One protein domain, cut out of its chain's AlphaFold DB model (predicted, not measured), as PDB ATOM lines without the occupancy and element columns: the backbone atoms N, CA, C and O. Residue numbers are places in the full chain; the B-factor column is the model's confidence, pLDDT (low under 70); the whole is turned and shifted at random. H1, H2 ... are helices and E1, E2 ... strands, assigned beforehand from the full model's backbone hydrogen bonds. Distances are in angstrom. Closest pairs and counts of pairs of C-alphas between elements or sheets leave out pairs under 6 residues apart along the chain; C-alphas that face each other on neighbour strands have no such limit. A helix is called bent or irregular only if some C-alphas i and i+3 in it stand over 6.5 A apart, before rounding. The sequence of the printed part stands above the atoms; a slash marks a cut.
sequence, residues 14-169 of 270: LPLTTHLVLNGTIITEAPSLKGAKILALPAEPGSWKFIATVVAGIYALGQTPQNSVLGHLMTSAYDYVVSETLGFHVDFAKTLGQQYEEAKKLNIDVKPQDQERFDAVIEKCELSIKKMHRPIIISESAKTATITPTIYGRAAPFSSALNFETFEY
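This is residues 14 to 169 of the 270 residues of an uncharacterized protein of Magnetospirillum molischianum DSM 120 (UniProt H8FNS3). Helix H2 is the middle of a helical body: H3 folds back along it as a helical hairpin, while H1 and H4, side by side, cross it steeply. A small strand hairpin, E1 and E2, lies by H1, and the short helices H5 and H6 sit near each other far from the middle. The printed part has 156 residues with six named helices and two antiparallel strands, in the order H1 E1 E2 H2 H3 H4 H5 H6, mostly helix. It is compact, with a radius of gyration of the C-alphas of 15.8 A and spans of 47 by 34 by 31 A.

H1, residues 14 to 23, has its C-alpha of Pro 15 7.4 A from that of Ile 38 in E1, residues 36 to 41, the closest pair. E1 and E2, residues 51 to 56, form a hairpin, with N 37 and O 55 2.7 A apart. The hub H2, residues 69 to 85, touches H1 with residues 74 to 81 alone, closest at the C-alphas of Thr 17 and Tyr 78, 6.1 A, at a steep tilt of 52 degrees. H3, residues 92 to 105, touches H2 at a shallow tilt of 18 degrees, opposite ways, closest at the C-alphas of Leu 73 and Gln 99, 6.1 A. H4, residues 115 to 132, is irregular: C-alphas 124 and 127 are 7.1 A apart. It touches H2 closest at the C-alphas of Val 81 and Ile 122, 5.5 A, and H1 at those of Leu 16 and Val 121, 6.6 A. H5, residues 134 to 137, and H6, residues 164 to 169, are close but not clearly touching, at Ile 136 and Phe 164, C-alphas 7.0 A apart. Every O i to N i+4 pair is within hydrogen-bond range in H1, H2 and H6, 7 of 10 in H3 and 12 of 14 in H4; H5 is too short for one, and its O i to N i+3 pair is out of range.

H1 begins at C-alpha 14 (-4.031, -45.755, -49.245). H2 is 24.2 A long, H4 23.8 A and H3 18.7 A. H6 ends at C-alpha 169 (-11.921, -56.713, -33.379).

The C-alphas farthest apart, those of Lys 105 and Ser 139, are 47.5 A apart. The printed part has no cut. The links H1 to E1, E2 to H2 and H5 to H6 are long, and residues 59 to 64 stand free. In this model, pLDDT is under 70 at residues 27 to 68 and 149 to 157.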
ATOM      1  N   LEU A  14      -5.227 -46.361 -48.674       79.81
ATOM      2  CA  LEU A  14      -4.031 -45.755 -49.245       79.81
ATOM      3  C   LEU A  14      -4.363 -44.454 -50.002       79.81
ATOM      4  O   LEU A  14      -3.790 -43.425 -49.643       79.81
ATOM      5  N   PRO A  15      -5.304 -44.432 -50.972       72.62
ATOM      6  CA  PRO A  15      -5.782 -43.194 -51.592       72.62
ATOM      7  C   PRO A  15      -6.336 -42.158 -50.617       72.62
ATOM      8  O   PRO A  15      -5.999 -40.983 -50.749       72.62
ATOM      9  N   LEU A  16      -7.160 -42.570 -49.648       79.25
ATOM     10  CA  LEU A  16      -7.803 -41.638 -48.718       79.25
ATOM     11  C   LEU A  16      -6.789 -40.967 -47.789       79.25
ATOM     12  O   LEU A  16      -6.784 -39.743 -47.666       79.25
ATOM     13  N   THR A  17      -5.883 -41.753 -47.206       80.62
ATOM     14  CA  THR A  17      -4.815 -41.228 -46.346       80.62
ATOM     15  C   THR A  17      -3.871 -40.328 -47.137       80.62
ATOM     16  O   THR A  17      -3.547 -39.224 -46.709       80.62
ATOM     17  N   THR A  18      -3.494 -40.755 -48.346       80.12
ATOM     18  CA  THR A  18      -2.639 -39.980 -49.254       80.12
ATOM     19  C   THR A  18      -3.269 -38.631 -49.599       80.12
ATOM     20  O   THR A  18      -2.599 -37.600 -49.571       80.12
ATOM     21  N   HIS A  19      -4.565 -38.623 -49.915       80.12
ATOM     22  CA  HIS A  19      -5.283 -37.398 -50.234       80.12
ATOM     23  C   HIS A  19      -5.362 -36.456 -49.034       80.12
ATOM     24  O   HIS A  19      -5.130 -35.256 -49.190       80.12
ATOM     25  N   LEU A  20      -5.667 -36.989 -47.847       84.00
ATOM     26  CA  LEU A  20      -5.733 -36.189 -46.631       84.00
ATOM     27  C   LEU A  20      -4.394 -35.497 -46.359       84.00
ATOM     28  O   LEU A  20      -4.376 -34.285 -46.164       84.00
ATOM     29  N   VAL A  21      -3.283 -36.236 -46.397       84.31
ATOM     30  CA  VAL A  21      -1.955 -35.678 -46.100       84.31
ATOM     31  C   VAL A  21      -1.560 -34.593 -47.106       84.31
ATOM     32  O   VAL A  21      -1.067 -33.545 -46.701       84.31
ATOM     33  N   LEU A  22      -1.797 -34.808 -48.403       81.38
ATOM     34  CA  LEU A  22      -1.373 -33.863 -49.441       81.38
ATOM     35  C   LEU A  22      -2.281 -32.632 -49.547       81.38
ATOM     36  O   LEU A  22      -1.804 -31.512 -49.695       81.38
ATOM     37  N   ASN A  23      -3.599 -32.826 -49.482       79.62
ATOM     38  CA  ASN A  23      -4.563 -31.774 -49.816       79.62
ATOM     39  C   ASN A  23      -5.238 -31.157 -48.589       79.62
ATOM     40  O   ASN A  23      -5.829 -30.073 -48.691       79.62
ATOM     41  N   GLY A  24      -5.144 -31.825 -47.438       74.81
ATOM     42  CA  GLY A  24      -5.757 -31.425 -46.178       74.81
ATOM     43  C   GLY A  24      -7.275 -31.480 -46.170       74.81
ATOM     44  O   GLY A  24      -7.915 -30.794 -45.377       74.81
ATOM     45  N   THR A  25      -7.877 -32.249 -47.073       76.75
ATOM     46  CA  THR A  25      -9.326 -32.424 -47.151       76.75
ATOM     47  C   THR A  25      -9.678 -33.900 -47.219       76.75
ATOM     48  O   THR A  25      -9.003 -34.699 -47.874       76.75
ATOM     49  N   ILE A  26     -10.759 -34.255 -46.529       71.19
ATOM     50  CA  ILE A  26     -11.336 -35.593 -46.581       71.19
ATOM     51  C   ILE A  26     -12.248 -35.637 -47.800       71.19
ATOM     52  O   ILE A  26     -13.159 -34.819 -47.926       71.19
ATOM     53  N   ILE A  27     -12.017 -36.599 -48.683       66.88
ATOM     54  CA  ILE A  27     -12.916 -36.882 -49.798       66.88
ATOM     55  C   ILE A  27     -13.734 -38.132 -49.470       66.88
ATOM     56  O   ILE A  27     -13.237 -39.077 -48.862       66.88
ATOM     57  N   THR A  28     -15.026 -38.103 -49.787       55.69
ATOM     58  CA  THR A  28     -15.953 -39.232 -49.578       55.69
ATOM     59  C   THR A  28     -15.793 -40.304 -50.645       55.69
ATOM     60  O   THR A  28     -16.114 -41.463 -50.408       55.69
ATOM     61  N   GLU A  29     -15.277 -39.904 -51.800       50.19
ATOM     62  CA  GLU A  29     -14.929 -40.761 -52.918       50.19
ATOM     63  C   GLU A  29     -13.555 -40.337 -53.430       50.19
ATOM     64  O   GLU A  29     -13.138 -39.220 -53.148       50.19
ATOM     65  N   ALA A  30     -12.847 -41.171 -54.191       47.12
ATOM     66  CA  ALA A  30     -11.547 -40.821 -54.764       47.12
ATOM     67  C   ALA A  30     -11.655 -40.325 -56.227       47.12
ATOM     68  O   ALA A  30     -11.136 -41.006 -57.117       47.12
ATOM     69  N   PRO A  31     -12.303 -39.184 -56.566       46.38
ATOM     70  CA  PRO A  31     -12.250 -38.677 -57.923       46.38
ATOM     71  C   PRO A  31     -10.944 -37.892 -58.071       46.38
ATOM     72  O   PRO A  31     -10.835 -36.743 -57.662       46.38
ATOM     73  N   SER A  32      -9.933 -38.522 -58.668       50.50
ATOM     74  CA  SER A  32      -8.637 -37.921 -59.021       50.50
ATOM     75  C   SER A  32      -7.849 -37.304 -57.851       50.50
ATOM     76  O   SER A  32      -8.096 -36.190 -57.390       50.50
ATOM     77  N   LEU A  33      -6.806 -38.005 -57.412       54.62
ATOM     78  CA  LEU A  33      -5.794 -37.455 -56.516       54.62
ATOM     79  C   LEU A  33      -5.043 -36.317 -57.239       54.62
ATOM     80  O   LEU A  33      -4.189 -36.561 -58.091       54.62
ATOM     81  N   LYS A  34      -5.388 -35.056 -56.959       54.91
ATOM     82  CA  LYS A  34      -4.661 -33.901 -57.513       54.91
ATOM     83  C   LYS A  34      -3.295 -33.806 -56.841       54.91
ATOM     84  O   LYS A  34      -3.208 -33.862 -55.621       54.91
ATOM     85  N   GLY A  35      -2.238 -33.691 -57.643       54.75
ATOM     86  CA  GLY A  35      -0.873 -33.566 -57.134       54.75
ATOM     87  C   GLY A  35      -0.218 -34.879 -56.705       54.75
ATOM     88  O   GLY A  35       0.907 -34.820 -56.233       54.75
ATOM     89  N   ALA A  36      -0.841 -36.051 -56.896       60.38
ATOM     90  CA  ALA A  36      -0.160 -37.336 -56.727       60.38
ATOM     91  C   ALA A  36      -0.766 -38.477 -57.562       60.38
ATOM     92  O   ALA A  36      -1.907 -38.415 -58.007       60.38
ATOM     93  N   LYS A  37       0.012 -39.537 -57.790       50.66
ATOM     94  CA  LYS A  37      -0.363 -40.767 -58.496       50.66
ATOM     95  C   LYS A  37      -0.026 -41.967 -57.622       50.66
ATOM     96  O   LYS A  37       1.073 -42.043 -57.090       50.66
ATOM     97  N   ILE A  38      -0.947 -42.915 -57.509       55.28
ATOM     98  CA  ILE A  38      -0.695 -44.200 -56.855       55.28
ATOM     99  C   ILE A  38      -0.525 -45.235 -57.962       55.28
ATOM    100  O   ILE A  38      -1.447 -45.473 -58.739       55.28
ATOM    101  N   LEU A  39       0.668 -45.805 -58.067       50.25
ATOM    102  CA  LEU A  39       1.002 -46.861 -59.013       50.25
ATOM    103  C   LEU A  39       0.931 -48.195 -58.278       50.25
ATOM    104  O   LEU A  39       1.688 -48.405 -57.339       50.25
ATOM    105  N   ALA A  40       0.036 -49.087 -58.690       51.12
ATOM    106  CA  ALA A  40      -0.027 -50.444 -58.162       51.12
ATOM    107  C   ALA A  40       0.513 -51.424 -59.209       51.12
ATOM    108  O   ALA A  40       0.023 -51.450 -60.339       51.12
ATOM    109  N   LEU A  41       1.522 -52.216 -58.849       51.72
ATOM    110  CA  LEU A  41       1.959 -53.341 -59.669       51.72
ATOM    111  C   LEU A  41       0.985 -54.512 -59.484       51.72
ATOM    112  O   LEU A  41       0.536 -54.756 -58.357       51.72
ATOM    113  N   PRO A  42       0.640 -55.229 -60.572       48.47
ATOM    114  CA  PRO A  42      -0.230 -56.392 -60.487       48.47
ATOM    115  C   PRO A  42       0.399 -57.457 -59.588       48.47
ATOM    116  O   PRO A  42       1.621 -57.605 -59.543       48.47
ATOM    117  N   ALA A  43      -0.450 -58.202 -58.885       52.62
ATOM    118  CA  ALA A  43       0.013 -59.297 -58.051       52.62
ATOM    119  C   ALA A  43       0.639 -60.409 -58.905       52.62
ATOM    120  O   ALA A  43       0.137 -60.731 -59.986       52.62
ATOM    121  N   GLU A  44       1.741 -60.988 -58.426       53.53
ATOM    122  CA  GLU A  44       2.376 -62.128 -59.090       53.53
ATOM    123  C   GLU A  44       1.404 -63.323 -59.155       53.53
ATOM    124  O   GLU A  44       0.605 -63.516 -58.234       53.53
ATOM    125  N   PRO A  45       1.444 -64.158 -60.208       37.25
ATOM    126  CA  PRO A  45       0.594 -65.343 -60.296       37.25
ATOM    127  C   PRO A  45       0.766 -66.257 -59.070       37.25
ATOM    128  O   PRO A  45       1.871 -66.689 -58.762       37.25
ATOM    129  N   GLY A  46      -0.332 -66.544 -58.362       42.22
ATOM    130  CA  GLY A  46      -0.311 -67.327 -57.115       42.22
ATOM    131  C   GLY A  46       0.014 -66.517 -55.852       42.22
ATOM    132  O   GLY A  46       0.022 -67.067 -54.754       42.22
ATOM    133  N   SER A  47       0.232 -65.211 -55.991       38.44
ATOM    134  CA  SER A  47       0.457 -64.267 -54.904       38.44
ATOM    135  C   SER A  47      -0.714 -63.293 -54.802       38.44
ATOM    136  O   SER A  47      -1.292 -62.868 -55.799       38.44
ATOM    137  N   TRP A  48      -1.067 -62.913 -53.579       49.38
ATOM    138  CA  TRP A  48      -1.985 -61.804 -53.298       49.38
ATOM    139  C   TRP A  48      -1.223 -60.511 -52.960       49.38
ATOM    140  O   TRP A  48      -1.834 -59.496 -52.628       49.38
ATOM    141  N   LYS A  49       0.117 -60.534 -53.040       44.97
ATOM    142  CA  LYS A  49       0.970 -59.369 -52.794       44.97
ATOM    143  C   LYS A  49       0.780 -58.359 -53.919       44.97
ATOM    144  O   LYS A  49       1.015 -58.686 -55.075       44.97
ATOM    145  N   PHE A  50       0.419 -57.132 -53.571       50.22
ATOM    146  CA  PHE A  50       0.431 -55.996 -54.486       50.22
ATOM    147  C   PHE A  50       1.443 -54.969 -53.977       50.22
ATOM    148  O   PHE A  50       1.554 -54.742 -52.772       50.22
ATOM    149  N   ILE A  51       2.206 -54.365 -54.885       53.28
ATOM    150  CA  ILE A  51       3.153 -53.297 -54.548       53.28
ATOM    151  C   ILE A  51       2.504 -51.987 -54.961       53.28
ATOM    152  O   ILE A  51       2.191 -51.816 -56.138       53.28
ATOM    153  N   ALA A  52       2.296 -51.076 -54.013       54.12
ATOM    154  CA  ALA A  52       1.761 -49.748 -54.282       54.12
ATOM    155  C   ALA A  52       2.826 -48.671 -54.033       54.12
ATOM    156  O   ALA A  52       3.464 -48.648 -52.983       54.12
ATOM    157  N   THR A  53       2.980 -47.759 -54.989       55.78
ATOM    158  CA  THR A  53       3.937 -46.650 -54.962       55.78
ATOM    159  C   THR A  53       3.182 -45.334 -55.083       55.78
ATOM    160  O   THR A  53       2.494 -45.101 -56.075       55.78
ATOM    161  N   VAL A  54       3.323 -44.455 -54.093       55.88
ATOM    162  CA  VAL A  54       2.749 -43.103 -54.121       55.88
ATOM    163  C   VAL A  54       3.765 -42.127 -54.721       55.88
ATOM    164  O   VAL A  54       4.909 -42.071 -54.282       55.88
ATOM    165  N   VAL A  55       3.350 -41.346 -55.719       57.47
ATOM    166  CA  VAL A  55       4.170 -40.354 -56.431       57.47
ATOM    167  C   VAL A  55       3.481 -38.989 -56.366       57.47
ATOM    168  O   VAL A  55       2.509 -38.791 -57.082       57.47
ATOM    169  N   ALA A  56       3.951 -38.042 -55.551       51.84
ATOM    170  CA  ALA A  56       3.439 -36.659 -55.522       51.84
ATOM    171  C   ALA A  56       4.164 -35.736 -56.539       51.84
ATOM    172  O   ALA A  56       5.313 -35.988 -56.881       51.84
ATOM    173  N   GLY A  57       3.466 -34.738 -57.096       47.47
ATOM    174  CA  GLY A  57       3.708 -34.085 -58.393       47.47
ATOM    175  C   GLY A  57       4.941 -33.174 -58.566       47.47
ATOM    176  O   GLY A  57       5.604 -32.784 -57.615       47.47
ATOM    177  N   ILE A  58       5.194 -32.874 -59.856       34.44
ATOM    178  CA  ILE A  58       6.199 -32.039 -60.579       34.44
ATOM    179  C   ILE A  58       7.677 -32.056 -60.150       34.44
ATOM    180  O   ILE A  58       8.514 -31.582 -60.910       34.44
ATOM    181  N   TYR A  59       8.065 -32.692 -59.051       36.16
ATOM    182  CA  TYR A  59       9.463 -33.097 -58.882       36.16
ATOM    183  C   TYR A  59       9.656 -34.473 -59.503       36.16
ATOM    184  O   TYR A  59       9.600 -35.518 -58.855       36.16
ATOM    185  N   ALA A  60       9.813 -34.444 -60.826       33.31
ATOM    186  CA  ALA A  60      10.244 -35.571 -61.628       33.31
ATOM    187  C   ALA A  60      11.454 -36.256 -60.969       33.31
ATOM    188  O   ALA A  60      12.529 -35.673 -60.865       33.31
ATOM    189  N   LEU A  61      11.239 -37.483 -60.489       34.94
ATOM    190  CA  LEU A  61      12.019 -38.685 -60.811       34.94
ATOM    191  C   LEU A  61      13.479 -38.455 -61.248       34.94
ATOM    192  O   LEU A  61      13.894 -38.897 -62.316       34.94
ATOM    193  N   GLY A  62      14.267 -37.796 -60.404       30.73
ATOM    194  CA  GLY A  62      15.688 -37.587 -60.668       30.73
ATOM    195  C   GLY A  62      16.536 -37.413 -59.418       30.73
ATOM    196  O   GLY A  62      17.628 -37.966 -59.371       30.73
ATOM    197  N   GLN A  63      16.067 -36.675 -58.403       32.91
ATOM    198  CA  GLN A  63      16.917 -36.328 -57.249       32.91
ATOM    199  C   GLN A  63      16.195 -36.156 -55.908       32.91
ATOM    200  O   GLN A  63      16.806 -35.680 -54.957       32.91
ATOM    201  N   THR A  64      14.929 -36.550 -55.764       38.38
ATOM    202  CA  THR A  64      14.389 -36.695 -54.407       38.38
ATOM    203  C   THR A  64      14.967 -38.001 -53.869       38.38
ATOM    204  O   THR A  64      14.640 -39.052 -54.429       38.38
ATOM    205  N   PRO A  65      15.861 -37.992 -52.860       40.00
ATOM    206  CA  PRO A  65      16.359 -39.244 -52.315       40.00
ATOM    207  C   PRO A  65      15.150 -40.078 -51.873       40.00
ATOM    208  O   PRO A  65      14.111 -39.516 -51.513       40.00
ATOM    209  N   GLN A  66      15.277 -41.406 -51.865       43.31
ATOM    210  CA  GLN A  66      14.292 -42.366 -51.322       43.31
ATOM    211  C   GLN A  66      14.003 -42.166 -49.803       43.31
ATOM    212  O   GLN A  66      13.539 -43.072 -49.117       43.31
ATOM    213  N   ASN A  67      14.275 -40.957 -49.296       52.34
ATOM    214  CA  ASN A  67      14.507 -40.490 -47.940       52.34
ATOM    215  C   ASN A  67      13.787 -39.136 -47.721       52.34
ATOM    216  O   ASN A  67      14.336 -38.246 -47.074       52.34
ATOM    217  N   SER A  68      12.627 -38.900 -48.339       68.88
ATOM    218  CA  SER A  68      11.915 -37.629 -48.157       68.88
ATOM    219  C   SER A  68      11.094 -37.659 -46.867       68.88
ATOM    220  O   SER A  68      10.432 -38.651 -46.565       68.88
ATOM    221  N   VAL A  69      11.099 -36.554 -46.115       71.50
ATOM    222  CA  VAL A  69      10.218 -36.364 -44.943       71.50
ATOM    223  C   VAL A  69       8.748 -36.584 -45.316       71.50
ATOM    224  O   VAL A  69       7.986 -37.142 -44.535       71.50
ATOM    225  N   LEU A  70       8.372 -36.277 -46.562       74.81
ATOM    226  CA  LEU A  70       7.056 -36.603 -47.104       74.81
ATOM    227  C   LEU A  70       6.797 -38.119 -47.179       74.81
ATOM    228  O   LEU A  70       5.706 -38.561 -46.845       74.81
ATOM    229  N   GLY A  71       7.771 -38.935 -47.590       72.50
ATOM    230  CA  GLY A  71       7.622 -40.394 -47.621       72.50
ATOM    231  C   GLY A  71       7.405 -40.997 -46.230       72.50
ATOM    232  O   GLY A  71       6.532 -41.852 -46.056       72.50
ATOM    233  N   HIS A  72       8.139 -40.507 -45.228       77.75
ATOM    234  CA  HIS A  72       7.952 -40.891 -43.822       77.75
ATOM    235  C   HIS A  72       6.587 -40.488 -43.288       77.75
ATOM    236  O   HIS A  72       5.893 -41.314 -42.699       77.75
ATOM    237  N   LEU A  73       6.157 -39.264 -43.590       82.00
ATOM    238  CA  LEU A  73       4.849 -38.776 -43.182       82.00
ATOM    239  C   LEU A  73       3.725 -39.621 -43.782       82.00
ATOM    240  O   LEU A  73       2.803 -40.010 -43.075       82.00
ATOM    241  N   MET A  74       3.820 -39.962 -45.068       80.69
ATOM    242  CA  MET A  74       2.807 -40.765 -45.757       80.69
ATOM    243  C   MET A  74       2.740 -42.198 -45.230       80.69
ATOM    244  O   MET A  74       1.650 -42.731 -45.023       80.69
ATOM    245  N   THR A  75       3.896 -42.826 -45.001       78.62
ATOM    246  CA  THR A  75       3.961 -44.188 -44.451       78.62
ATOM    247  C   THR A  75       3.458 -44.234 -43.014       78.62
ATOM    248  O   THR A  75       2.647 -45.097 -42.693       78.62
ATOM    249  N   SER A  76       3.847 -43.265 -42.186       84.56
ATOM    250  CA  SER A  76       3.381 -43.141 -40.802       84.56
ATOM    251  C   SER A  76       1.889 -42.827 -40.729       84.56
ATOM    252  O   SER A  76       1.190 -43.372 -39.883       84.56
ATOM    253  N   ALA A  77       1.376 -41.985 -41.631       87.25
ATOM    254  CA  ALA A  77      -0.044 -41.652 -41.697       87.25
ATOM    255  C   ALA A  77      -0.877 -42.884 -42.047       87.25
ATOM    256  O   ALA A  77      -1.939 -43.110 -41.470       87.25
ATOM    257  N   TYR A  78      -0.382 -43.706 -42.971       86.94
ATOM    258  CA  TYR A  78      -1.044 -44.952 -43.332       86.94
ATOM    259  C   TYR A  78      -0.967 -45.991 -42.206       86.94
ATOM    260  O   TYR A  78      -1.981 -46.623 -41.911       86.94
ATOM    261  N   ASP A  79       0.192 -46.145 -41.552       86.00
ATOM    262  CA  ASP A  79       0.335 -47.024 -40.382       86.00
ATOM    263  C   ASP A  79      -0.617 -46.598 -39.259       86.00
ATOM    264  O   ASP A  79      -1.320 -47.436 -38.708       86.00
ATOM    265  N   TYR A  80      -0.722 -45.292 -38.986       88.25
ATOM    266  CA  TYR A  80      -1.663 -44.735 -38.014       88.25
ATOM    267  C   TYR A  80      -3.110 -45.129 -38.337       88.25
ATOM    268  O   TYR A  80      -3.796 -45.676 -37.477       88.25
ATOM    269  N   VAL A  81      -3.566 -44.906 -39.578       87.88
ATOM    270  CA  VAL A  81      -4.938 -45.243 -39.997       87.88
ATOM    271  C   VAL A  81      -5.204 -46.737 -39.842       87.88
ATOM    272  O   VAL A  81      -6.201 -47.117 -39.237       87.88
ATOM    273  N   VAL A  82      -4.314 -47.592 -40.354       86.38
ATOM    274  CA  VAL A  82      -4.493 -49.048 -40.275       86.38
ATOM    275  C   VAL A  82      -4.484 -49.525 -38.826       86.38
ATOM    276  O   VAL A  82      -5.356 -50.296 -38.430       86.38
ATOM    277  N   SER A  83      -3.531 -49.054 -38.029       87.19
ATOM    278  CA  SER A  83      -3.350 -49.472 -36.643       87.19
ATOM    279  C   SER A  83      -4.527 -49.065 -35.768       87.19
ATOM    280  O   SER A  83      -5.090 -49.921 -35.086       87.19
ATOM    281  N   GLU A  84      -4.983 -47.815 -35.869       83.81
ATOM    282  CA  GLU A  84      -6.170 -47.347 -35.151       83.81
ATOM    283  C   GLU A  84      -7.431 -48.112 -35.573       83.81
ATOM    284  O   GLU A  84      -8.219 -48.502 -34.709       83.81
ATOM    285  N   THR A  85      -7.612 -48.410 -36.870       85.19
ATOM    286  CA  THR A  85      -8.739 -49.243 -37.328       85.19
ATOM    287  C   THR A  85      -8.687 -50.654 -36.731       85.19
ATOM    288  O   THR A  85      -9.717 -51.190 -36.328       85.19
ATOM    289  N   LEU A  86      -7.500 -51.255 -36.632       85.38
ATOM    290  CA  LEU A  86      -7.290 -52.568 -36.004       85.38
ATOM    291  C   LEU A  86      -7.296 -52.497 -34.461       85.38
ATOM    292  O   LEU A  86      -7.129 -53.514 -33.785       85.38
ATOM    293  N   GLY A  87      -7.496 -51.303 -33.897       77.88
ATOM    294  CA  GLY A  87      -7.624 -51.047 -32.467       77.88
ATOM    295  C   GLY A  87      -6.319 -50.744 -31.744       77.88
ATOM    296  O   GLY A  87      -6.363 -50.439 -30.550       77.88
ATOM    297  N   PHE A  88      -5.169 -50.820 -32.412       81.44
ATOM    298  CA  PHE A  88      -3.877 -50.429 -31.852       81.44
ATOM    299  C   PHE A  88      -3.839 -48.914 -31.722       81.44
ATOM    300  O   PHE A  88      -3.870 -48.193 -32.714       81.44
ATOM    301  N   HIS A  89      -3.820 -48.438 -30.479       75.12
ATOM    302  CA  HIS A  89      -3.849 -47.010 -30.240       75.12
ATOM    303  C   HIS A  89      -2.464 -46.404 -30.457       75.12
ATOM    304  O   HIS A  89      -1.493 -46.823 -29.823       75.12
ATOM    305  N   VAL A  90      -2.396 -45.413 -31.334       79.50
ATOM    306  CA  VAL A  90      -1.187 -44.697 -31.705       79.50
ATOM    307  C   VAL A  90      -1.332 -43.246 -31.253       79.50
ATOM    308  O   VAL A  90      -2.304 -42.563 -31.564       79.50
ATOM    309  N   ASP A  91      -0.346 -42.748 -30.508       77.38
ATOM    310  CA  ASP A  91      -0.316 -41.346 -30.090       77.38
ATOM    311  C   ASP A  91      -0.055 -40.452 -31.315       77.38
ATOM    312  O   ASP A  91       1.053 -40.429 -31.866       77.38
ATOM    313  N   PHE A  92      -1.086 -39.728 -31.757       82.88
ATOM    314  CA  PHE A  92      -1.024 -38.850 -32.926       82.88
ATOM    315  C   PHE A  92       0.067 -37.783 -32.790       82.88
ATOM    316  O   PHE A  92       0.827 -37.543 -33.730       82.88
ATOM    317  N   ALA A  93       0.175 -37.149 -31.616       80.75
ATOM    318  CA  ALA A  93       1.103 -36.043 -31.401       80.75
ATOM    319  C   ALA A  93       2.556 -36.512 -31.510       80.75
ATOM    320  O   ALA A  93       3.391 -35.812 -32.084       80.75
ATOM    321  N   LYS A  94       2.847 -37.718 -31.009       79.00
ATOM    322  CA  LYS A  94       4.177 -38.329 -31.122       79.00
ATOM    323  C   LYS A  94       4.476 -38.831 -32.529       79.00
ATOM    324  O   LYS A  94       5.587 -38.647 -33.000       79.00
ATOM    325  N   THR A  95       3.513 -39.468 -33.192       79.50
ATOM    326  CA  THR A  95       3.775 -40.160 -34.463       79.50
ATOM    327  C   THR A  95       3.673 -39.258 -35.682       79.50
ATOM    328  O   THR A  95       4.565 -39.291 -36.520       79.50
ATOM    329  N   LEU A  96       2.633 -38.432 -35.784       85.31
ATOM    330  CA  LEU A  96       2.373 -37.584 -36.950       85.31
ATOM    331  C   LEU A  96       2.603 -36.109 -36.654       85.31
ATOM    332  O   LEU A  96       3.168 -35.406 -37.489       85.31
ATOM    333  N   GLY A  97       2.230 -35.646 -35.458       82.25
ATOM    334  CA  GLY A  97       2.413 -34.252 -35.047       82.25
ATOM    335  C   GLY A  97       3.866 -33.791 -35.189       82.25
ATOM    336  O   GLY A  97       4.131 -32.765 -35.813       82.25
ATOM    337  N   GLN A  98       4.817 -34.593 -34.702       83.50
ATOM    338  CA  GLN A  98       6.253 -34.321 -34.856       83.50
ATOM    339  C   GLN A  98       6.685 -34.237 -36.330       83.50
ATOM    340  O   GLN A  98       7.421 -33.326 -36.702       83.50
ATOM    341  N   GLN A  99       6.176 -35.128 -37.184       81.56
ATOM    342  CA  GLN A  99       6.536 -35.169 -38.604       81.56
ATOM    343  C   GLN A  99       5.968 -33.980 -39.392       81.56
ATOM    344  O   GLN A  99       6.635 -33.466 -40.291       81.56
ATOM    345  N   TYR A 100       4.777 -33.485 -39.039       84.25
ATOM    346  CA  TYR A 100       4.240 -32.242 -39.607       84.25
ATOM    347  C   TYR A 100       5.087 -31.023 -39.219       84.25
ATOM    348  O   TYR A 100       5.366 -30.173 -40.067       84.25
ATOM    349  N   GLU A 101       5.543 -30.945 -37.966       83.25
ATOM    350  CA  GLU A 101       6.440 -29.872 -37.519       83.25
ATOM    351  C   GLU A 101       7.801 -29.923 -38.231       83.25
ATOM    352  O   GLU A 101       8.351 -28.887 -38.611       83.25
ATOM    353  N   GLU A 102       8.343 -31.117 -38.470       82.25
ATOM    354  CA  GLU A 102       9.566 -31.300 -39.260       82.25
ATOM    355  C   GLU A 102       9.382 -30.903 -40.728       82.25
ATOM    356  O   GLU A 102      10.212 -30.171 -41.273       82.25
ATOM    357  N   ALA A 103       8.277 -31.310 -41.359       81.44
ATOM    358  CA  ALA A 103       7.951 -30.922 -42.731       81.44
ATOM    359  C   ALA A 103       7.851 -29.395 -42.875       81.44
ATOM    360  O   ALA A 103       8.393 -28.821 -43.824       81.44
ATOM    361  N   LYS A 104       7.241 -28.732 -41.886       82.31
ATOM    362  CA  LYS A 104       7.143 -27.272 -41.814       82.31
ATOM    363  C   LYS A 104       8.514 -26.606 -41.680       82.31
ATOM    364  O   LYS A 104       8.784 -25.647 -42.398       82.31
ATOM    365  N   LYS A 105       9.403 -27.119 -40.819       84.62
ATOM    366  CA  LYS A 105      10.789 -26.615 -40.685       84.62
ATOM    367  C   LYS A 105      11.579 -26.717 -41.992       84.62
ATOM    368  O   LYS A 105      12.437 -25.880 -42.253       84.62
ATOM    369  N   LEU A 106      11.286 -27.731 -42.801       81.00
ATOM    370  CA  LEU A 106      11.926 -27.975 -44.093       81.00
ATOM    371  C   LEU A 106      11.215 -27.291 -45.273       81.00
ATOM    372  O   LEU A 106      11.602 -27.523 -46.417       81.00
ATOM    373  N   ASN A 107      10.205 -26.448 -45.017       78.25
ATOM    374  CA  ASN A 107       9.396 -25.766 -46.036       78.25
ATOM    375  C   ASN A 107       8.789 -26.719 -47.083       78.25
ATOM    376  O   ASN A 107       8.663 -26.370 -48.258       78.25
ATOM    377  N   ILE A 108       8.419 -27.932 -46.670       78.06
ATOM    378  CA  ILE A 108       7.682 -28.859 -47.530       78.06
ATOM    379  C   ILE A 108       6.214 -28.426 -47.519       78.06
ATOM    380  O   ILE A 108       5.629 -28.257 -46.449       78.06
ATOM    381  N   ASP A 109       5.623 -28.254 -48.704       76.25
ATOM    382  CA  ASP A 109       4.219 -27.862 -48.870       76.25
ATOM    383  C   ASP A 109       3.279 -29.010 -48.471       76.25
ATOM    384  O   ASP A 109       2.838 -29.817 -49.290       76.25
ATOM    385  N   VAL A 110       3.040 -29.125 -47.166       76.81
ATOM    386  CA  VAL A 110       2.114 -30.080 -46.563       76.81
ATOM    387  C   VAL A 110       1.225 -29.326 -45.591       76.81
ATOM    388  O   VAL A 110       1.699 -28.618 -44.700       76.81
ATOM    389  N   LYS A 111      -0.090 -29.503 -45.726       81.50
ATOM    390  CA  LYS A 111      -1.039 -28.885 -44.803       81.50
ATOM    391  C   LYS A 111      -1.044 -29.642 -43.472       81.50
ATOM    392  O   LYS A 111      -1.231 -30.862 -43.495       81.50
ATOM    393  N   PRO A 112      -0.917 -28.961 -42.320       80.19
ATOM    394  CA  PRO A 112      -1.048 -29.611 -41.022       80.19
ATOM    395  C   PRO A 112      -2.449 -30.213 -40.875       80.19
ATOM    396  O   PRO A 112      -3.436 -29.598 -41.290       80.19
ATOM    397  N   GLN A 113      -2.518 -31.420 -40.318       84.88
ATOM    398  CA  GLN A 113      -3.764 -32.143 -40.071       84.88
ATOM    399  C   GLN A 113      -3.953 -32.367 -38.570       84.88
ATOM    400  O   GLN A 113      -2.981 -32.543 -37.835       84.88
ATOM    401  N   ASP A 114      -5.207 -32.367 -38.137       81.50
ATOM    402  CA  ASP A 114      -5.636 -32.709 -36.783       81.50
ATOM    403  C   ASP A 114      -6.057 -34.190 -36.700       81.50
ATOM    404  O   ASP A 114      -6.239 -34.876 -37.712       81.50
ATOM    405  N   GLN A 115      -6.203 -34.695 -35.474       82.06
ATOM    406  CA  GLN A 115      -6.635 -36.072 -35.227       82.06
ATOM    407  C   GLN A 115      -8.063 -36.330 -35.739       82.06
ATOM    408  O   GLN A 115      -8.349 -37.415 -36.235       82.06
ATOM    409  N   GLU A 116      -8.937 -35.324 -35.689       77.19
ATOM    410  CA  GLU A 116     -10.337 -35.405 -36.127       77.19
ATOM    411  C   GLU A 116     -10.461 -35.778 -37.605       77.19
ATOM    412  O   GLU A 116     -11.312 -36.586 -37.992       77.19
ATOM    413  N   ARG A 117      -9.586 -35.230 -38.453       81.44
ATOM    414  CA  ARG A 117      -9.575 -35.577 -39.874       81.44
ATOM    415  C   ARG A 117      -9.106 -36.997 -40.131       81.44
ATOM    416  O   ARG A 117      -9.616 -37.647 -41.044       81.44
ATOM    417  N   PHE A 118      -8.160 -37.479 -39.335       84.38
ATOM    418  CA  PHE A 118      -7.723 -38.868 -39.399       84.38
ATOM    419  C   PHE A 118      -8.791 -39.827 -38.878       84.38
ATOM    420  O   PHE A 118      -9.004 -40.860 -39.507       84.38
ATOM    421  N   ASP A 119      -9.519 -39.471 -37.817       80.25
ATOM    422  CA  ASP A 119     -10.660 -40.248 -37.320       80.25
ATOM    423  C   ASP A 119     -11.718 -40.430 -38.427       80.25
ATOM    424  O   ASP A 119     -12.223 -41.531 -38.651       80.25
ATOM    425  N   ALA A 120     -11.984 -39.381 -39.211       78.31
ATOM    426  CA  ALA A 120     -12.886 -39.468 -40.356       78.31
ATOM    427  C   ALA A 120     -12.356 -40.368 -41.494       78.31
ATOM    428  O   ALA A 120     -13.147 -40.986 -42.210       78.31
ATOM    429  N   VAL A 121     -11.034 -40.453 -41.691       83.25
ATOM    430  CA  VAL A 121     -10.429 -41.405 -42.641       83.25
ATOM    431  C   VAL A 121     -10.526 -42.831 -42.105       83.25
ATOM    432  O   VAL A 121     -10.933 -43.714 -42.854       83.25
ATOM    433  N   ILE A 122     -10.232 -43.054 -40.822       85.06
ATOM    434  CA  ILE A 122     -10.353 -44.352 -40.139       85.06
ATOM    435  C   ILE A 122     -11.766 -44.919 -40.316       85.06
ATOM    436  O   ILE A 122     -11.909 -46.052 -40.780       85.06
ATOM    437  N   GLU A 123     -12.802 -44.115 -40.054       78.88
ATOM    438  CA  GLU A 123     -14.208 -44.510 -40.229       78.88
ATOM    439  C   GLU A 123     -14.506 -44.944 -41.674       78.88
ATOM    440  O   GLU A 123     -15.140 -45.971 -41.919       78.88
ATOM    441  N   LYS A 124     -14.006 -44.197 -42.665       81.06
ATOM    442  CA  LYS A 124     -14.203 -44.525 -44.089       81.06
ATOM    443  C   LYS A 124     -13.429 -45.765 -44.534       81.06
ATOM    444  O   LYS A 124     -13.842 -46.434 -45.482       81.06
ATOM    445  N   CYS A 125     -12.309 -46.059 -43.879       83.00
ATOM    446  CA  CYS A 125     -11.418 -47.156 -44.243       83.00
ATOM    447  C   CYS A 125     -11.779 -48.481 -43.568       83.00
ATOM    448  O   CYS A 125     -11.316 -49.522 -44.035       83.00
ATOM    449  N   GLU A 126     -12.617 -48.467 -42.527       83.50
ATOM    450  CA  GLU A 126     -12.968 -49.648 -41.730       83.50
ATOM    451  C   GLU A 126     -13.429 -50.825 -42.598       83.50
ATOM    452  O   GLU A 126     -12.881 -51.926 -42.514       83.50
ATOM    453  N   LEU A 127     -14.371 -50.586 -43.517       82.81
ATOM    454  CA  LEU A 127     -14.877 -51.628 -44.410       82.81
ATOM    455  C   LEU A 127     -13.792 -52.172 -45.353       82.81
ATOM    456  O   LEU A 127     -13.766 -53.367 -45.653       82.81
ATOM    457  N   SER A 128     -12.908 -51.309 -45.848       85.12
ATOM    458  CA  SER A 128     -11.829 -51.713 -46.752       85.12
ATOM    459  C   SER A 128     -10.782 -52.542 -46.017       85.12
ATOM    460  O   SER A 128     -10.386 -53.596 -46.505       85.12
ATOM    461  N   ILE A 129     -10.404 -52.134 -44.807       87.31
ATOM    462  CA  ILE A 129      -9.474 -52.877 -43.949       87.31
ATOM    463  C   ILE A 129     -10.103 -54.211 -43.510       87.31
ATOM    464  O   ILE A 129      -9.444 -55.252 -43.536       87.31
ATOM    465  N   LYS A 130     -11.412 -54.249 -43.235       87.12
ATOM    466  CA  LYS A 130     -12.153 -55.501 -43.023       87.12
ATOM    467  C   LYS A 130     -12.050 -56.432 -44.236       87.12
ATOM    468  O   LYS A 130     -11.759 -57.614 -44.081       87.12
ATOM    469  N   LYS A 131     -12.209 -55.909 -45.458       85.75
ATOM    470  CA  LYS A 131     -12.042 -56.691 -46.700       85.75
ATOM    471  C   LYS A 131     -10.618 -57.220 -46.890       85.75
ATOM    472  O   LYS A 131     -10.474 -58.301 -47.460       85.75
ATOM    473  N   MET A 132      -9.587 -56.534 -46.386       86.12
ATOM    474  CA  MET A 132      -8.202 -57.033 -46.429       86.12
ATOM    475  C   MET A 132      -8.018 -58.352 -45.660       86.12
ATOM    476  O   MET A 132      -7.106 -59.108 -45.976       86.12
ATOM    477  N   HIS A 133      -8.912 -58.687 -44.722       88.06
ATOM    478  CA  HIS A 133      -8.901 -59.968 -44.005       88.06
ATOM    479  C   HIS A 133      -9.541 -61.122 -44.792       88.06
ATOM    480  O   HIS A 133      -9.495 -62.269 -44.349       88.06
ATOM    481  N   ARG A 134     -10.124 -60.867 -45.973       85.44
ATOM    482  CA  ARG A 134     -10.779 -61.900 -46.793       85.44
ATOM    483  C   ARG A 134      -9.904 -63.146 -47.030       85.44
ATOM    484  O   ARG A 134     -10.452 -64.240 -46.892       85.44
ATOM    485  N   PRO A 135      -8.594 -63.032 -47.340       81.06
ATOM    486  CA  PRO A 135      -7.724 -64.195 -47.514       81.06
ATOM    487  C   PRO A 135      -7.545 -65.057 -46.262       81.06
ATOM    488  O   PRO A 135      -7.158 -66.215 -46.388       81.06
ATOM    489  N   ILE A 136      -7.790 -64.475 -45.085       86.12
ATOM    490  CA  ILE A 136      -7.608 -65.100 -43.774       86.12
ATOM    491  C   ILE A 136      -8.896 -65.781 -43.317       86.12
ATOM    492  O   ILE A 136      -8.852 -66.907 -42.843       86.12
ATOM    493  N   ILE A 137     -10.038 -65.111 -43.499       86.56
ATOM    494  CA  ILE A 137     -11.322 -65.538 -42.921       86.56
ATOM    495  C   ILE A 137     -12.214 -66.277 -43.917       86.56
ATOM    496  O   ILE A 137     -12.921 -67.198 -43.538       86.56
ATOM    497  N   ILE A 138     -12.234 -65.854 -45.187       82.06
ATOM    498  CA  ILE A 138     -13.193 -66.389 -46.169       82.06
ATOM    499  C   ILE A 138     -12.556 -67.489 -47.006       82.06
ATOM    500  O   ILE A 138     -13.142 -68.550 -47.173       82.06
ATOM    501  N   SER A 139     -11.390 -67.217 -47.598       80.31
ATOM    502  CA  SER A 139     -10.710 -68.219 -48.426       80.31
ATOM    503  C   SER A 139      -9.722 -69.076 -47.646       80.31
ATOM    504  O   SER A 139      -9.189 -70.010 -48.235       80.31
ATOM    505  N   GLU A 140      -9.440 -68.730 -46.380       84.12
ATOM    506  CA  GLU A 140      -8.495 -69.421 -45.477       84.12
ATOM    507  C   GLU A 140      -7.124 -69.731 -46.116       84.12
ATOM    508  O   GLU A 140      -6.381 -70.624 -45.718       84.12
ATOM    509  N   SER A 141      -6.764 -68.952 -47.134       77.44
ATOM    510  CA  SER A 141      -5.549 -69.101 -47.936       77.44
ATOM    511  C   SER A 141      -4.305 -68.526 -47.250       77.44
ATOM    512  O   SER A 141      -3.190 -68.704 -47.739       77.44
ATOM    513  N   ALA A 142      -4.483 -67.803 -46.141       77.88
ATOM    514  CA  ALA A 142      -3.421 -67.231 -45.323       77.88
ATOM    515  C   ALA A 142      -3.837 -67.230 -43.845       77.88
ATOM    516  O   ALA A 142      -5.011 -67.101 -43.537       77.88
ATOM    517  N   LYS A 143      -2.882 -67.328 -42.911       80.19
ATOM    518  CA  LYS A 143      -3.158 -67.153 -41.466       80.19
ATOM    519  C   LYS A 143      -2.956 -65.715 -40.995       80.19
ATOM    520  O   LYS A 143      -3.585 -65.266 -40.045       80.19
ATOM    521  N   THR A 144      -2.055 -65.007 -41.664       82.81
ATOM    522  CA  THR A 144      -1.648 -63.644 -41.341       82.81
ATOM    523  C   THR A 144      -1.351 -62.888 -42.628       82.81
ATOM    524  O   THR A 144      -0.865 -63.481 -43.595       82.81
ATOM    525  N   ALA A 145      -1.566 -61.580 -42.624       80.50
ATOM    526  CA  ALA A 145      -1.134 -60.670 -43.673       80.50
ATOM    527  C   ALA A 145      -0.399 -59.477 -43.052       80.50
ATOM    528  O   ALA A 145      -0.817 -58.925 -42.040       80.50
ATOM    529  N   THR A 146       0.719 -59.079 -43.650       77.31
ATOM    530  CA  THR A 146       1.527 -57.943 -43.189       77.31
ATOM    531  C   THR A 146       1.618 -56.910 -44.293       77.31
ATOM    532  O   THR A 146       1.815 -57.261 -45.458       77.31
ATOM    533  N   ILE A 147       1.513 -55.640 -43.921       77.56
ATOM    534  CA  ILE A 147       1.775 -54.532 -44.829       77.56
ATOM    535  C   ILE A 147       3.181 -54.025 -44.520       77.56
ATOM    536  O   ILE A 147       3.506 -53.704 -43.377       77.56
ATOM    537  N   THR A 148       4.022 -53.997 -45.547       71.06
ATOM    538  CA  THR A 148       5.444 -53.694 -45.401       71.06
ATOM    539  C   THR A 148       5.799 -52.542 -46.329       71.06
ATOM    540  O   THR A 148       5.958 -52.770 -47.532       71.06
ATOM    541  N   PRO A 149       5.923 -51.304 -45.826       69.00
ATOM    542  CA  PRO A 149       6.610 -50.267 -46.572       69.00
ATOM    543  C   PRO A 149       8.088 -50.628 -46.741       69.00
ATOM    544  O   PRO A 149       8.740 -51.203 -45.862       69.00
ATOM    545  N   THR A 150       8.634 -50.232 -47.882       65.44
ATOM    546  CA  THR A 150      10.075 -50.240 -48.109       65.44
ATOM    547  C   THR A 150      10.583 -48.825 -47.901       65.44
ATOM    548  O   THR A 150      10.304 -47.939 -48.708       65.44
ATOM    549  N   ILE A 151      11.336 -48.616 -46.826       63.28
ATOM    550  CA  ILE A 151      11.953 -47.334 -46.485       63.28
ATOM    551  C   ILE A 151      13.468 -47.536 -46.570       63.28
ATOM    552  O   ILE A 151      13.997 -48.483 -45.990       63.28
ATOM    553  N   TYR A 152      14.187 -46.699 -47.323       61.00
ATOM    554  CA  TYR A 152      15.642 -46.850 -47.530       61.00
ATOM    555  C   TYR A 152      16.068 -48.211 -48.121       61.00
ATOM    556  O   TYR A 152      17.122 -48.746 -47.776       61.00
ATOM    557  N   GLY A 153      15.225 -48.834 -48.953       63.31
ATOM    558  CA  GLY A 153      15.481 -50.189 -49.467       63.31
ATOM    559  C   GLY A 153      15.380 -51.295 -48.408       63.31
ATOM    560  O   GLY A 153      15.649 -52.454 -48.712       63.31
ATOM    561  N   ARG A 154      14.971 -50.961 -47.178       62.25
ATOM    562  CA  ARG A 154      14.702 -51.914 -46.103       62.25
ATOM    563  C   ARG A 154      13.202 -52.060 -45.907       62.25
ATOM    564  O   ARG A 154      12.466 -51.080 -45.820       62.25
ATOM    565  N   ALA A 155      12.763 -53.307 -45.824       65.12
ATOM    566  CA  ALA A 155      11.426 -53.640 -45.372       65.12
ATOM    567  C   ALA A 155      11.291 -53.253 -43.893       65.12
ATOM    568  O   ALA A 155      12.014 -53.786 -43.051       65.12
ATOM    569  N   ALA A 156      10.370 -52.347 -43.587       67.88
ATOM    570  CA  ALA A 156       9.964 -52.044 -42.223       67.88
ATOM    571  C   ALA A 156       8.489 -52.437 -42.109       67.88
ATOM    572  O   ALA A 156       7.664 -51.773 -42.720       67.88
ATOM    573  N   PRO A 157       8.121 -53.546 -41.449       68.12
ATOM    574  CA  PRO A 157       6.712 -53.891 -41.302       68.12
ATOM    575  C   PRO A 157       5.992 -52.811 -40.487       68.12
ATOM    576  O   PRO A 157       6.572 -52.250 -39.556       68.12
ATOM    577  N   PHE A 158       4.734 -52.538 -40.832       78.81
ATOM    578  CA  PHE A 158       3.876 -51.717 -39.983       78.81
ATOM    579  C   PHE A 158       3.667 -52.351 -38.615       78.81
ATOM    580  O   PHE A 158       3.860 -53.555 -38.425       78.81
ATOM    581  N   SER A 159       3.260 -51.512 -37.665       73.62
ATOM    582  CA  SER A 159       3.086 -51.911 -36.269       73.62
ATOM    583  C   SER A 159       2.026 -53.004 -36.076       73.62
ATOM    584  O   SER A 159       2.099 -53.776 -35.119       73.62
ATOM    585  N   SER A 160       1.090 -53.120 -37.022       79.56
ATOM    586  CA  SER A 160      -0.066 -54.009 -36.938       79.56
ATOM    587  C   SER A 160      -0.082 -55.046 -38.066       79.56
ATOM    588  O   SER A 160      -0.057 -54.701 -39.250       79.56
ATOM    589  N   ALA A 161      -0.182 -56.329 -37.709       84.38
ATOM    590  CA  ALA A 161      -0.443 -57.411 -38.658       84.38
ATOM    591  C   ALA A 161      -1.946 -57.715 -38.730       84.38
ATOM    592  O   ALA A 161      -2.646 -57.662 -37.725       84.38
ATOM    593  N   LEU A 162      -2.427 -58.083 -39.915       85.94
ATOM    594  CA  LEU A 162      -3.786 -58.568 -40.139       85.94
ATOM    595  C   LEU A 162      -3.828 -60.058 -39.783       85.94
ATOM    596  O   LEU A 162      -3.090 -60.861 -40.361       85.94
ATOM    597  N   ASN A 163      -4.679 -60.443 -38.845       89.00
ATOM    598  CA  ASN A 163      -4.884 -61.824 -38.421       89.00
ATOM    599  C   ASN A 163      -6.350 -62.035 -37.991       89.00
ATOM    600  O   ASN A 163      -7.205 -61.172 -38.190       89.00
ATOM    601  N   PHE A 164      -6.659 -63.208 -37.437       86.88
ATOM    602  CA  PHE A 164      -8.008 -63.510 -36.957       86.88
ATOM    603  C   PHE A 164      -8.462 -62.571 -35.824       86.88
ATOM    604  O   PHE A 164      -9.591 -62.093 -35.842       86.88
ATOM    605  N   GLU A 165      -7.576 -62.243 -34.883       86.00
ATOM    606  CA  GLU A 165      -7.886 -61.381 -33.734       86.00
ATOM    607  C   GLU A 165      -8.206 -59.946 -34.170       86.00
ATOM    608  O   GLU A 165      -9.163 -59.337 -33.690       86.00
ATOM    609  N   THR A 166      -7.441 -59.403 -35.122       87.31
ATOM    610  CA  THR A 166      -7.697 -58.065 -35.665       87.31
ATOM    611  C   THR A 166      -8.951 -58.024 -36.534       87.31
ATOM    612  O   THR A 166      -9.625 -56.994 -36.581       87.31
ATOM    613  N   PHE A 167      -9.307 -59.137 -37.185       88.00
ATOM    614  CA  PHE A 167     -10.593 -59.262 -37.868       88.00
ATOM    615  C   PHE A 167     -11.754 -59.258 -36.877       88.00
ATOM    616  O   PHE A 167     -12.671 -58.460 -37.049       88.00
ATOM    617  N   GLU A 168     -11.714 -60.107 -35.842       83.44
ATOM    618  CA  GLU A 168     -12.764 -60.157 -34.819       83.44
ATOM    619  C   GLU A 168     -12.947 -58.800 -34.144       83.44
ATOM    620  O   GLU A 168     -14.081 -58.390 -33.895       83.44
ATOM    621  N   TYR A 169     -11.850 -58.072 -33.902       83.00
ATOM    622  CA  TYR A 169     -11.921 -56.713 -33.379       83.00
ATOM    623  C   TYR A 169     -12.753 -55.800 -34.280       83.00
ATOM    624  O   TYR A 169     -13.610 -55.086 -33.773       83.00
TER     625      TYR A 169